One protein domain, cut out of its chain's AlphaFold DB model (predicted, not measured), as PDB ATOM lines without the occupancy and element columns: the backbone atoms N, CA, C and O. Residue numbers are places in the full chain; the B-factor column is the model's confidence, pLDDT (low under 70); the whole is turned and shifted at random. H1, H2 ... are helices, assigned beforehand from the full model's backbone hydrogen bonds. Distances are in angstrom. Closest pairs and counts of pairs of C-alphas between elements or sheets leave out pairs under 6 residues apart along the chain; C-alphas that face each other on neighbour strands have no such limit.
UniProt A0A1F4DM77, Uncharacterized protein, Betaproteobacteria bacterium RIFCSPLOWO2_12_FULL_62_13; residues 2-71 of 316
ATOM      1  N   THR A   2     -49.746 -26.176   9.915       46.12
ATOM      2  CA  THR A   2     -48.312 -26.038   9.637       46.12
ATOM      3  C   THR A   2     -47.605 -27.278  10.182       46.12
ATOM      4  O   THR A   2     -47.633 -27.510  11.389       46.12
ATOM      5  N   ARG A   3     -47.035 -28.117   9.304       49.56
ATOM      6  CA  ARG A   3     -46.129 -29.192   9.736       49.56
ATOM      7  C   ARG A   3     -44.917 -28.553  10.418       49.56
ATOM      8  O   ARG A   3     -44.451 -27.496   9.999       49.56
ATOM      9  N   ASN A   4     -44.484 -29.146  11.524       66.31
ATOM     10  CA  ASN A   4     -43.413 -28.627  12.362       66.31
ATOM     11  C   ASN A   4     -42.065 -28.815  11.643       66.31
ATOM     12  O   ASN A   4     -41.781 -29.909  11.161       66.31
ATOM     13  N   ILE A   5     -41.224 -27.779  11.585       66.38
ATOM     14  CA  ILE A   5     -39.930 -27.797  10.865       66.38
ATOM     15  C   ILE A   5     -39.026 -28.942  11.360       66.38
ATOM     16  O   ILE A   5     -38.279 -29.536  10.585       66.38
ATOM     17  N   ASN A   6     -39.140 -29.303  12.641       63.00
ATOM     18  CA  ASN A   6     -38.400 -30.418  13.232       63.00
ATOM     19  C   ASN A   6     -38.854 -31.793  12.708       63.00
ATOM     20  O   ASN A   6     -38.019 -32.682  12.561       63.00
ATOM     21  N   ASP A   7     -40.139 -31.957  12.378       60.59
ATOM     22  CA  ASP A   7     -40.679 -33.211  11.835       60.59
ATOM     23  C   ASP A   7     -40.278 -33.388  10.361       60.59
ATOM     24  O   ASP A   7     -39.940 -34.491   9.935       60.59
ATOM     25  N   GLU A   8     -40.228 -32.296   9.587       59.97
ATOM     26  CA  GLU A   8     -39.725 -32.313   8.203       59.97
ATOM     27  C   GLU A   8     -38.221 -32.612   8.143       59.97
ATOM     28  O   GLU A   8     -37.780 -33.413   7.319       59.97
ATOM     29  N   GLN A   9     -37.428 -32.040   9.056       61.38
ATOM     30  CA  GLN A   9     -35.994 -32.332   9.154       61.38
ATOM     31  C   GLN A   9     -35.708 -33.766   9.618       61.38
ATOM     32  O   GLN A   9     -34.745 -34.376   9.153       61.38
ATOM     33  N   ALA A  10     -36.530 -34.323  10.514       59.31
ATOM     34  CA  ALA A  10     -36.417 -35.714  10.943       59.31
ATOM     35  C   ALA A  10     -36.791 -36.691   9.814       59.31
ATOM     36  O   ALA A  10     -36.041 -37.631   9.556       59.31
ATOM     37  N   SER A  11     -37.887 -36.431   9.090       66.81
ATOM     38  CA  SER A  11     -38.297 -37.230   7.925       66.81
ATOM     39  C   SER A  11     -37.232 -37.218   6.826       66.81
ATOM     40  O   SER A  11     -36.855 -38.272   6.323       66.81
ATOM     41  N   ALA A  12     -36.674 -36.045   6.509       69.88
ATOM     42  CA  ALA A  12     -35.634 -35.914   5.489       69.88
ATOM     43  C   ALA A  12     -34.337 -36.659   5.856       69.88
ATOM     44  O   ALA A  12     -33.666 -37.207   4.982       69.88
ATOM     45  N   ARG A  13     -33.977 -36.706   7.147       69.81
ATOM     46  CA  ARG A  13     -32.824 -37.487   7.631       69.81
ATOM     47  C   ARG A  13     -33.062 -38.992   7.520       69.81
ATOM     48  O   ARG A  13     -32.174 -39.697   7.053       69.81
ATOM     49  N   ILE A  14     -34.253 -39.462   7.895       72.00
ATOM     50  CA  ILE A  14     -34.638 -40.875   7.765       72.00
ATOM     51  C   ILE A  14     -34.565 -41.311   6.296       72.00
ATOM     52  O   ILE A  14     -34.008 -42.367   5.997       72.00
ATOM     53  N   ASP A  15     -35.052 -40.485   5.370       82.31
ATOM     54  CA  ASP A  15     -34.975 -40.793   3.942       82.31
ATOM     55  C   ASP A  15     -33.531 -40.801   3.422       82.31
ATOM     56  O   ASP A  15     -33.164 -41.700   2.670       82.31
ATOM     57  N   ALA A  16     -32.670 -39.884   3.874       88.00
ATOM     58  CA  ALA A  16     -31.254 -39.886   3.498       88.00
ATOM     59  C   ALA A  16     -30.531 -41.176   3.931       88.00
ATOM     60  O   ALA A  16     -29.787 -41.766   3.144       88.00
ATOM     61  N   GLU A  17     -30.786 -41.656   5.151       91.69
ATOM     62  CA  GLU A  17     -30.227 -42.918   5.651       91.69
ATOM     63  C   GLU A  17     -30.774 -44.137   4.890       91.69
ATOM     64  O   GLU A  17     -30.012 -45.046   4.545       91.69
ATOM     65  N   ARG A  18     -32.083 -44.155   4.582       92.50
ATOM     66  CA  ARG A  18     -32.713 -45.198   3.745       92.50
ATOM     67  C   ARG A  18     -32.045 -45.272   2.376       92.50
ATOM     68  O   ARG A  18     -31.665 -46.359   1.939       92.50
ATOM     69  N   ILE A  19     -31.886 -44.122   1.723       94.62
ATOM     70  CA  ILE A  19     -31.277 -44.007   0.398       94.62
ATOM     71  C   ILE A  19     -29.850 -44.543   0.433       94.62
ATOM     72  O   ILE A  19     -29.519 -45.418  -0.364       94.62
ATOM     73  N   GLU A  20     -29.018 -44.074   1.362       96.44
ATOM     74  CA  GLU A  20     -27.612 -44.477   1.430       96.44
ATOM     75  C   GLU A  20     -27.461 -45.985   1.672       96.44
ATOM     76  O   GLU A  20     -26.696 -46.660   0.979       96.44
ATOM     77  N   ARG A  21     -28.282 -46.559   2.559       96.50
ATOM     78  CA  ARG A  21     -28.327 -48.011   2.783       96.50
ATOM     79  C   ARG A  21     -28.671 -48.781   1.504       96.50
ATOM     80  O   ARG A  21     -28.033 -49.791   1.198       96.50
ATOM     81  N   LEU A  22     -29.675 -48.332   0.750       96.81
ATOM     82  CA  LEU A  22     -30.075 -48.980  -0.503       96.81
ATOM     83  C   LEU A  22     -29.022 -48.806  -1.602       96.81
ATOM     84  O   LEU A  22     -28.770 -49.760  -2.338       96.81
ATOM     85  N   LYS A  23     -28.358 -47.646  -1.685       97.31
ATOM     86  CA  LYS A  23     -27.238 -47.415  -2.611       97.31
ATOM     87  C   LYS A  23     -26.076 -48.361  -2.327       97.31
ATOM     88  O   LYS A  23     -25.540 -48.951  -3.262       97.31
ATOM     89  N   GLN A  24     -25.720 -48.557  -1.058       97.31
ATOM     90  CA  GLN A  24     -24.670 -49.501  -0.663       97.31
ATOM     91  C   GLN A  24     -25.047 -50.947  -0.998       97.31
ATOM     92  O   GLN A  24     -24.208 -51.718  -1.460       97.31
ATOM     93  N   LYS A  25     -26.319 -51.317  -0.809       97.62
ATOM     94  CA  LYS A  25     -26.792 -52.683  -1.056       97.62
ATOM     95  C   LYS A  25     -26.944 -53.000  -2.545       97.62
ATOM     96  O   LYS A  25     -26.490 -54.053  -2.986       97.62
ATOM     97  N   TYR A  26     -27.567 -52.118  -3.322       97.50
ATOM     98  CA  TYR A  26     -27.980 -52.386  -4.707       97.50
ATOM     99  C   TYR A  26     -27.247 -51.568  -5.771       97.50
ATOM    100  O   TYR A  26     -27.431 -51.822  -6.955       97.50
ATOM    101  N   GLY A  27     -26.375 -50.646  -5.373       95.62
ATOM    102  CA  GLY A  27     -25.626 -49.778  -6.275       95.62
ATOM    103  C   GLY A  27     -26.286 -48.410  -6.452       95.62
ATOM    104  O   GLY A  27     -27.493 -48.292  -6.667       95.62
ATOM    105  N   ALA A  28     -25.469 -47.356  -6.391       94.38
ATOM    106  CA  ALA A  28     -25.949 -45.974  -6.412       94.38
ATOM    107  C   ALA A  28     -26.719 -45.616  -7.691       94.38
ATOM    108  O   ALA A  28     -27.795 -45.032  -7.606       94.38
ATOM    109  N   ALA A  29     -26.216 -46.028  -8.859       92.69
ATOM    110  CA  ALA A  29     -26.800 -45.658 -10.148       92.69
ATOM    111  C   ALA A  29     -28.254 -46.135 -10.310       92.69
ATOM    112  O   ALA A  29     -29.103 -45.372 -10.767       92.69
ATOM    113  N   ALA A  30     -28.563 -47.375  -9.910       95.00
ATOM    114  CA  ALA A  30     -29.918 -47.911 -10.011       95.00
ATOM    115  C   ALA A  30     -30.885 -47.173  -9.073       95.00
ATOM    116  O   ALA A  30     -31.991 -46.824  -9.481       95.00
ATOM    117  N   ILE A  31     -30.448 -46.879  -7.844       96.25
ATOM    118  CA  ILE A  31     -31.271 -46.162  -6.865       96.25
ATOM    119  C   ILE A  31     -31.518 -44.716  -7.299       96.25
ATOM    120  O   ILE A  31     -32.655 -44.255  -7.274       96.25
ATOM    121  N   GLU A  32     -30.484 -44.011  -7.757       93.50
ATOM    122  CA  GLU A  32     -30.603 -42.629  -8.232       93.50
ATOM    123  C   GLU A  32     -31.512 -42.528  -9.458       93.50
ATOM    124  O   GLU A  32     -32.398 -41.672  -9.498       93.50
ATOM    125  N   ASN A  33     -31.356 -43.431 -10.431       92.19
ATOM    126  CA  ASN A  33     -32.238 -43.472 -11.595       92.19
ATOM    127  C   ASN A  33     -33.682 -43.785 -11.205       92.19
ATOM    128  O   ASN A  33     -34.595 -43.140 -11.718       92.19
ATOM    129  N   GLY A  34     -33.896 -44.743 -10.305       92.25
ATOM    130  CA  GLY A  34     -35.233 -45.100  -9.849       92.25
ATOM    131  C   GLY A  34     -35.930 -43.973  -9.108       92.25
ATOM    132  O   GLY A  34     -37.056 -43.634  -9.454       92.25
ATOM    133  N   MET A  35     -35.239 -43.300  -8.188       92.00
ATOM    134  CA  MET A  35     -35.778 -42.118  -7.511       92.00
ATOM    135  C   MET A  35     -36.095 -40.989  -8.491       92.00
ATOM    136  O   MET A  35     -37.107 -40.312  -8.359       92.00
ATOM    137  N   ARG A  36     -35.244 -40.778  -9.494       87.88
ATOM    138  CA  ARG A  36     -35.456 -39.740 -10.504       87.88
ATOM    139  C   ARG A  36     -36.683 -40.026 -11.378       87.88
ATOM    140  O   ARG A  36     -37.407 -39.101 -11.729       87.88
ATOM    141  N   LEU A  37     -36.912 -41.293 -11.724       85.69
ATOM    142  CA  LEU A  37     -38.002 -41.731 -12.605       85.69
ATOM    143  C   LEU A  37     -39.315 -42.014 -11.863       85.69
ATOM    144  O   LEU A  37     -40.385 -41.918 -12.464       85.69
ATOM    145  N   ARG A  38     -39.247 -42.351 -10.573       87.00
ATOM    146  CA  ARG A  38     -40.380 -42.642  -9.681       87.00
ATOM    147  C   ARG A  38     -40.165 -41.996  -8.301       87.00
ATOM    148  O   ARG A  38     -39.966 -42.688  -7.307       87.00
ATOM    149  N   PRO A  39     -40.215 -40.660  -8.202       79.19
ATOM    150  CA  PRO A  39     -39.811 -39.956  -6.981       79.19
ATOM    151  C   PRO A  39     -40.742 -40.139  -5.777       79.19
ATOM    152  O   PRO A  39     -40.364 -39.753  -4.676       79.19
ATOM    153  N   TYR A  40     -41.945 -40.690  -5.959       80.81
ATOM    154  CA  TYR A  40     -42.962 -40.734  -4.902       80.81
ATOM    155  C   TYR A  40     -42.999 -42.039  -4.108       80.81
ATOM    156  O   TYR A  40     -43.423 -42.010  -2.959       80.81
ATOM    157  N   ASP A  41     -42.632 -43.161  -4.725       87.06
ATOM    158  CA  ASP A  41     -42.870 -44.495  -4.160       87.06
ATOM    159  C   ASP A  41     -41.738 -45.501  -4.421       87.06
ATOM    160  O   ASP A  41     -41.818 -46.667  -4.031       87.06
ATOM    161  N   PHE A  42     -40.669 -45.080  -5.104       92.81
ATOM    162  CA  PHE A  42     -39.603 -45.990  -5.510       92.81
ATOM    163  C   PHE A  42     -38.902 -46.655  -4.321       92.81
ATOM    164  O   PHE A  42     -38.588 -47.842  -4.386       92.81
ATOM    165  N   LEU A  43     -38.658 -45.918  -3.233       94.00
ATOM    166  CA  LEU A  43     -37.971 -46.471  -2.063       94.00
ATOM    167  C   LEU A  43     -38.838 -47.514  -1.351       94.00
ATOM    168  O   LEU A  43     -38.327 -48.571  -0.981       94.00
ATOM    169  N   GLU A  44     -40.142 -47.257  -1.214       93.50
ATOM    170  CA  GLU A  44     -41.099 -48.213  -0.650       93.50
ATOM    171  C   GLU A  44     -41.158 -49.497  -1.483       93.50
ATOM    172  O   GLU A  44     -41.128 -50.595  -0.924       93.50
ATOM    173  N   GLU A  45     -41.192 -49.375  -2.813       93.31
ATOM    174  CA  GLU A  45     -41.192 -50.516  -3.734       93.31
ATOM    175  C   GLU A  45     -39.910 -51.353  -3.612       93.31
ATOM    176  O   GLU A  45     -39.973 -52.583  -3.551       93.31
ATOM    177  N   VAL A  46     -38.740 -50.709  -3.523       96.75
ATOM    178  CA  VAL A  46     -37.459 -51.409  -3.328       96.75
ATOM    179  C   VAL A  46     -37.436 -52.146  -1.990       96.75
ATOM    180  O   VAL A  46     -37.077 -53.320  -1.950       96.75
ATOM    181  N   GLU A  47     -37.832 -51.494  -0.896       96.12
ATOM    182  CA  GLU A  47     -37.843 -52.101   0.442       96.12
ATOM    183  C   GLU A  47     -38.883 -53.223   0.562       96.12
ATOM    184  O   GLU A  47     -38.661 -54.224   1.250       96.12
ATOM    185  N   TRP A  48     -40.029 -53.091  -0.107       96.25
ATOM    186  CA  TRP A  48     -41.018 -54.159  -0.186       96.25
ATOM    187  C   TRP A  48     -40.460 -55.385  -0.917       96.25
ATOM    188  O   TRP A  48     -40.531 -56.485  -0.367       96.25
ATOM    189  N   ARG A  49     -39.834 -55.201  -2.086       96.94
ATOM    190  CA  ARG A  49     -39.203 -56.299  -2.841       96.94
ATOM    191  C   ARG A  49     -38.051 -56.934  -2.066       96.94
ATOM    192  O   ARG A  49     -37.971 -58.160  -2.016       96.94
ATOM    193  N   ASP A  50     -37.224 -56.122  -1.405       96.94
ATOM    194  CA  ASP A  50     -36.081 -56.588  -0.607       96.94
ATOM    195  C   ASP A  50     -36.516 -57.541   0.515       96.94
ATOM    196  O   ASP A  50     -35.871 -58.557   0.769       96.94
ATOM    197  N   ARG A  51     -37.652 -57.258   1.165       97.69
ATOM    198  CA  ARG A  51     -38.202 -58.132   2.214       97.69
ATOM    199  C   ARG A  51     -38.670 -59.490   1.697       97.69
ATOM    200  O   ARG A  51     -38.734 -60.429   2.484       97.69
ATOM    201  N   ILE A  52     -39.027 -59.581   0.419       97.31
ATOM    202  CA  ILE A  52     -39.555 -60.804  -0.190       97.31
ATOM    203  C   ILE A  52     -38.414 -61.633  -0.774       97.31
ATOM    204  O   ILE A  52     -38.288 -62.811  -0.453       97.31
ATOM    205  N   ASP A  53     -37.586 -61.023  -1.625       98.19
ATOM    206  CA  ASP A  53     -36.462 -61.688  -2.279       98.19
ATOM    207  C   ASP A  53     -35.399 -60.662  -2.702       98.19
ATOM    208  O   ASP A  53     -35.559 -59.883  -3.652       98.19
ATOM    209  N   GLN A  54     -34.265 -60.678  -2.004       97.94
ATOM    210  CA  GLN A  54     -33.175 -59.734  -2.240       97.94
ATOM    211  C   GLN A  54     -32.481 -59.959  -3.586       97.94
ATOM    212  O   GLN A  54     -32.008 -58.996  -4.198       97.94
ATOM    213  N   HIS A  55     -32.400 -61.212  -4.040       98.06
ATOM    214  CA  HIS A  55     -31.770 -61.553  -5.309       98.06
ATOM    215  C   HIS A  55     -32.634 -61.063  -6.468       98.06
ATOM    216  O   HIS A  55     -32.132 -60.385  -7.366       98.06
ATOM    217  N   TYR A  56     -33.941 -61.314  -6.402       97.62
ATOM    218  CA  TYR A  56     -34.885 -60.801  -7.387       97.62
ATOM    219  C   TYR A  56     -34.939 -59.268  -7.389       97.62
ATOM    220  O   TYR A  56     -34.974 -58.656  -8.456       97.62
ATOM    221  N   THR A  57     -34.859 -58.629  -6.216       98.06
ATOM    222  CA  THR A  57     -34.780 -57.162  -6.103       98.06
ATOM    223  C   THR A  57     -33.564 -56.605  -6.834       98.06
ATOM    224  O   THR A  57     -33.708 -55.678  -7.630       98.06
ATOM    225  N   ARG A  58     -32.380 -57.203  -6.626       97.94
ATOM    226  CA  ARG A  58     -31.164 -56.834  -7.365       97.94
ATOM    227  C   ARG A  58     -31.359 -57.021  -8.868       97.94
ATOM    228  O   ARG A  58     -31.108 -56.091  -9.619       97.94
ATOM    229  N   ALA A  59     -31.841 -58.187  -9.299       97.44
ATOM    230  CA  ALA A  59     -32.025 -58.484 -10.718       97.44
ATOM    231  C   ALA A  59     -32.989 -57.500 -11.402       97.44
ATOM    232  O   ALA A  59     -32.720 -57.034 -12.507       97.44
ATOM    233  N   TRP A  60     -34.092 -57.144 -10.737       96.69
ATOM    234  CA  TRP A  60     -35.029 -56.133 -11.222       96.69
ATOM    235  C   TRP A  60     -34.383 -54.749 -11.314       96.69
ATOM    236  O   TRP A  60     -34.513 -54.102 -12.356       96.69
ATOM    237  N   LEU A  61     -33.671 -54.305 -10.273       97.25
ATOM    238  CA  LEU A  61     -32.979 -53.013 -10.256       97.25
ATOM    239  C   LEU A  61     -31.919 -52.923 -11.356       97.25
ATOM    240  O   LEU A  61     -31.918 -51.952 -12.112       97.25
ATOM    241  N   ASP A  62     -31.075 -53.944 -11.487       96.62
ATOM    242  CA  ASP A  62     -30.011 -54.008 -12.489       96.62
ATOM    243  C   ASP A  62     -30.592 -54.016 -13.908       96.62
ATOM    244  O   ASP A  62     -30.119 -53.290 -14.780       96.62
ATOM    245  N   PHE A  63     -31.658 -54.788 -14.144       96.50
ATOM    246  CA  PHE A  63     -32.303 -54.855 -15.453       96.50
ATOM    247  C   PHE A  63     -32.993 -53.538 -15.828       96.50
ATOM    248  O   PHE A  63     -32.823 -53.036 -16.940       96.50
ATOM    249  N   THR A  64     -33.768 -52.964 -14.910       94.81
ATOM    250  CA  THR A  64     -34.589 -51.779 -15.186       94.81
ATOM    251  C   THR A  64     -33.785 -50.490 -15.015       94.81
ATOM    252  O   THR A  64     -33.381 -49.876 -16.004       94.81
ATOM    253  N   TYR A  65     -33.535 -50.064 -13.779       94.56
ATOM    254  CA  TYR A  65     -32.969 -48.751 -13.456       94.56
ATOM    255  C   TYR A  65     -31.447 -48.666 -13.632       94.56
ATOM    256  O   TYR A  65     -30.927 -47.589 -13.925       94.56
ATOM    257  N   GLY A  66     -30.736 -49.787 -13.493       94.00
ATOM    258  CA  GLY A  66     -29.313 -49.913 -13.821       94.00
ATOM    259  C   GLY A  66     -29.046 -50.187 -15.307       94.00
ATOM    260  O   GLY A  66     -27.951 -49.919 -15.792       94.00
ATOM    261  N   GLY A  67     -30.052 -50.677 -16.037       94.00
ATOM    262  CA  GLY A  67     -29.942 -51.129 -17.422       94.00
ATOM    263  C   GLY A  67     -30.799 -50.301 -18.371       94.00
ATOM    264  O   GLY A  67     -30.342 -49.290 -18.908       94.00
ATOM    265  N   LEU A  68     -32.045 -50.727 -18.593       93.12
ATOM    266  CA  LEU A  68     -32.966 -50.162 -19.591       93.12
ATOM    267  C   LEU A  68     -33.104 -48.635 -19.531       93.12
ATOM    268  O   LEU A  68     -33.138 -47.985 -20.578       93.12
ATOM    269  N   PHE A  69     -33.173 -48.061 -18.331       89.00
ATOM    270  CA  PHE A  69     -33.379 -46.625 -18.123       89.00
ATOM    271  C   PHE A  69     -32.103 -45.774 -18.211       89.00
ATOM    272  O   PHE A  69     -32.180 -44.546 -18.209       89.00
ATOM    273  N   THR A  70     -30.924 -46.391 -18.320       91.06
ATOM    274  CA  THR A  70     -29.664 -45.656 -18.541       91.06
ATOM    275  C   THR A  70     -29.444 -45.302 -20.012       91.06
ATOM    276  O   THR A  70     -28.677 -44.388 -20.327       91.06
ATOM    277  N   ARG A  71     -30.145 -46.000 -20.915       92.69
ATOM    278  CA  ARG A  71     -30.031 -45.877 -22.371       92.69
ATOM    279  C   ARG A  71     -30.469 -44.488 -22.842       92.69
ATOM    280  O   ARG A  71     -31.479 -43.960 -22.382       92.69
TER     281      ARG A  71
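AT A GLANCE: This is residues 2 to 71 of the 316 residues of an uncharacterized protein of Betaproteobacteria bacterium RIFCSPLOWO2_12_FULL_62_13 (UniProt A0A1F4DM77). A long helix, H1, sticks out as an arm with its residues 5 to 14, while its later part joins a small body of three short helices. In that body H3 and H4 form a V-shaped hairpin, and H2 crosses near the hairpin's open end. The printed part has 70 residues, with four named helices in the order H1, H2, H3, H4 and no named strand, and its class is all helix. It is only just compact, close to loose, with a radius of gyration of the C-alphas of 13.3 A, and spans 41 by 27 by 18 A.

HOW THE PARTS SIT: H1, residues 5 to 26, touches H2, residues 28 to 37, with residues 19 to 23 alone. Their closest C-alphas, of Lys 23 and Ile 31, are 6.0 A apart, at a steep tilt of 53 degrees, opposite ways. H2 and H3, residues 42 to 52, only just touch, with 3 pairs of C-alphas within 8 A, and only at the corner; the closest C-alphas are those of Met 35 and Phe 42, 5.8 A apart. H3 and H4, residues 54 to 63, form a helical hairpin at 41 degrees, with the C-alphas of Arg 49 and Thr 57 closest at 5.6 A. Every O i to N i+4 pair is within hydrogen-bond range in H1, H2 and H4, and 6 of 7 are in H3.

IN THESE COORDINATES: H1 begins at C-alpha 5, (-39.930, -27.797, 10.865), and is 31.5 A long. H2 measures 14.2 A, H3 15.7 A and H4 14.1 A; H4 ends at C-alpha 63, (-32.303, -54.855, -15.453).

THE WHOLE: The C-alphas of Thr 2 and His 55 are the farthest apart, at 41.9 A. The printed part has no cut, and its three links between helices are tight. Residues 2 to 13 have pLDDT under 70.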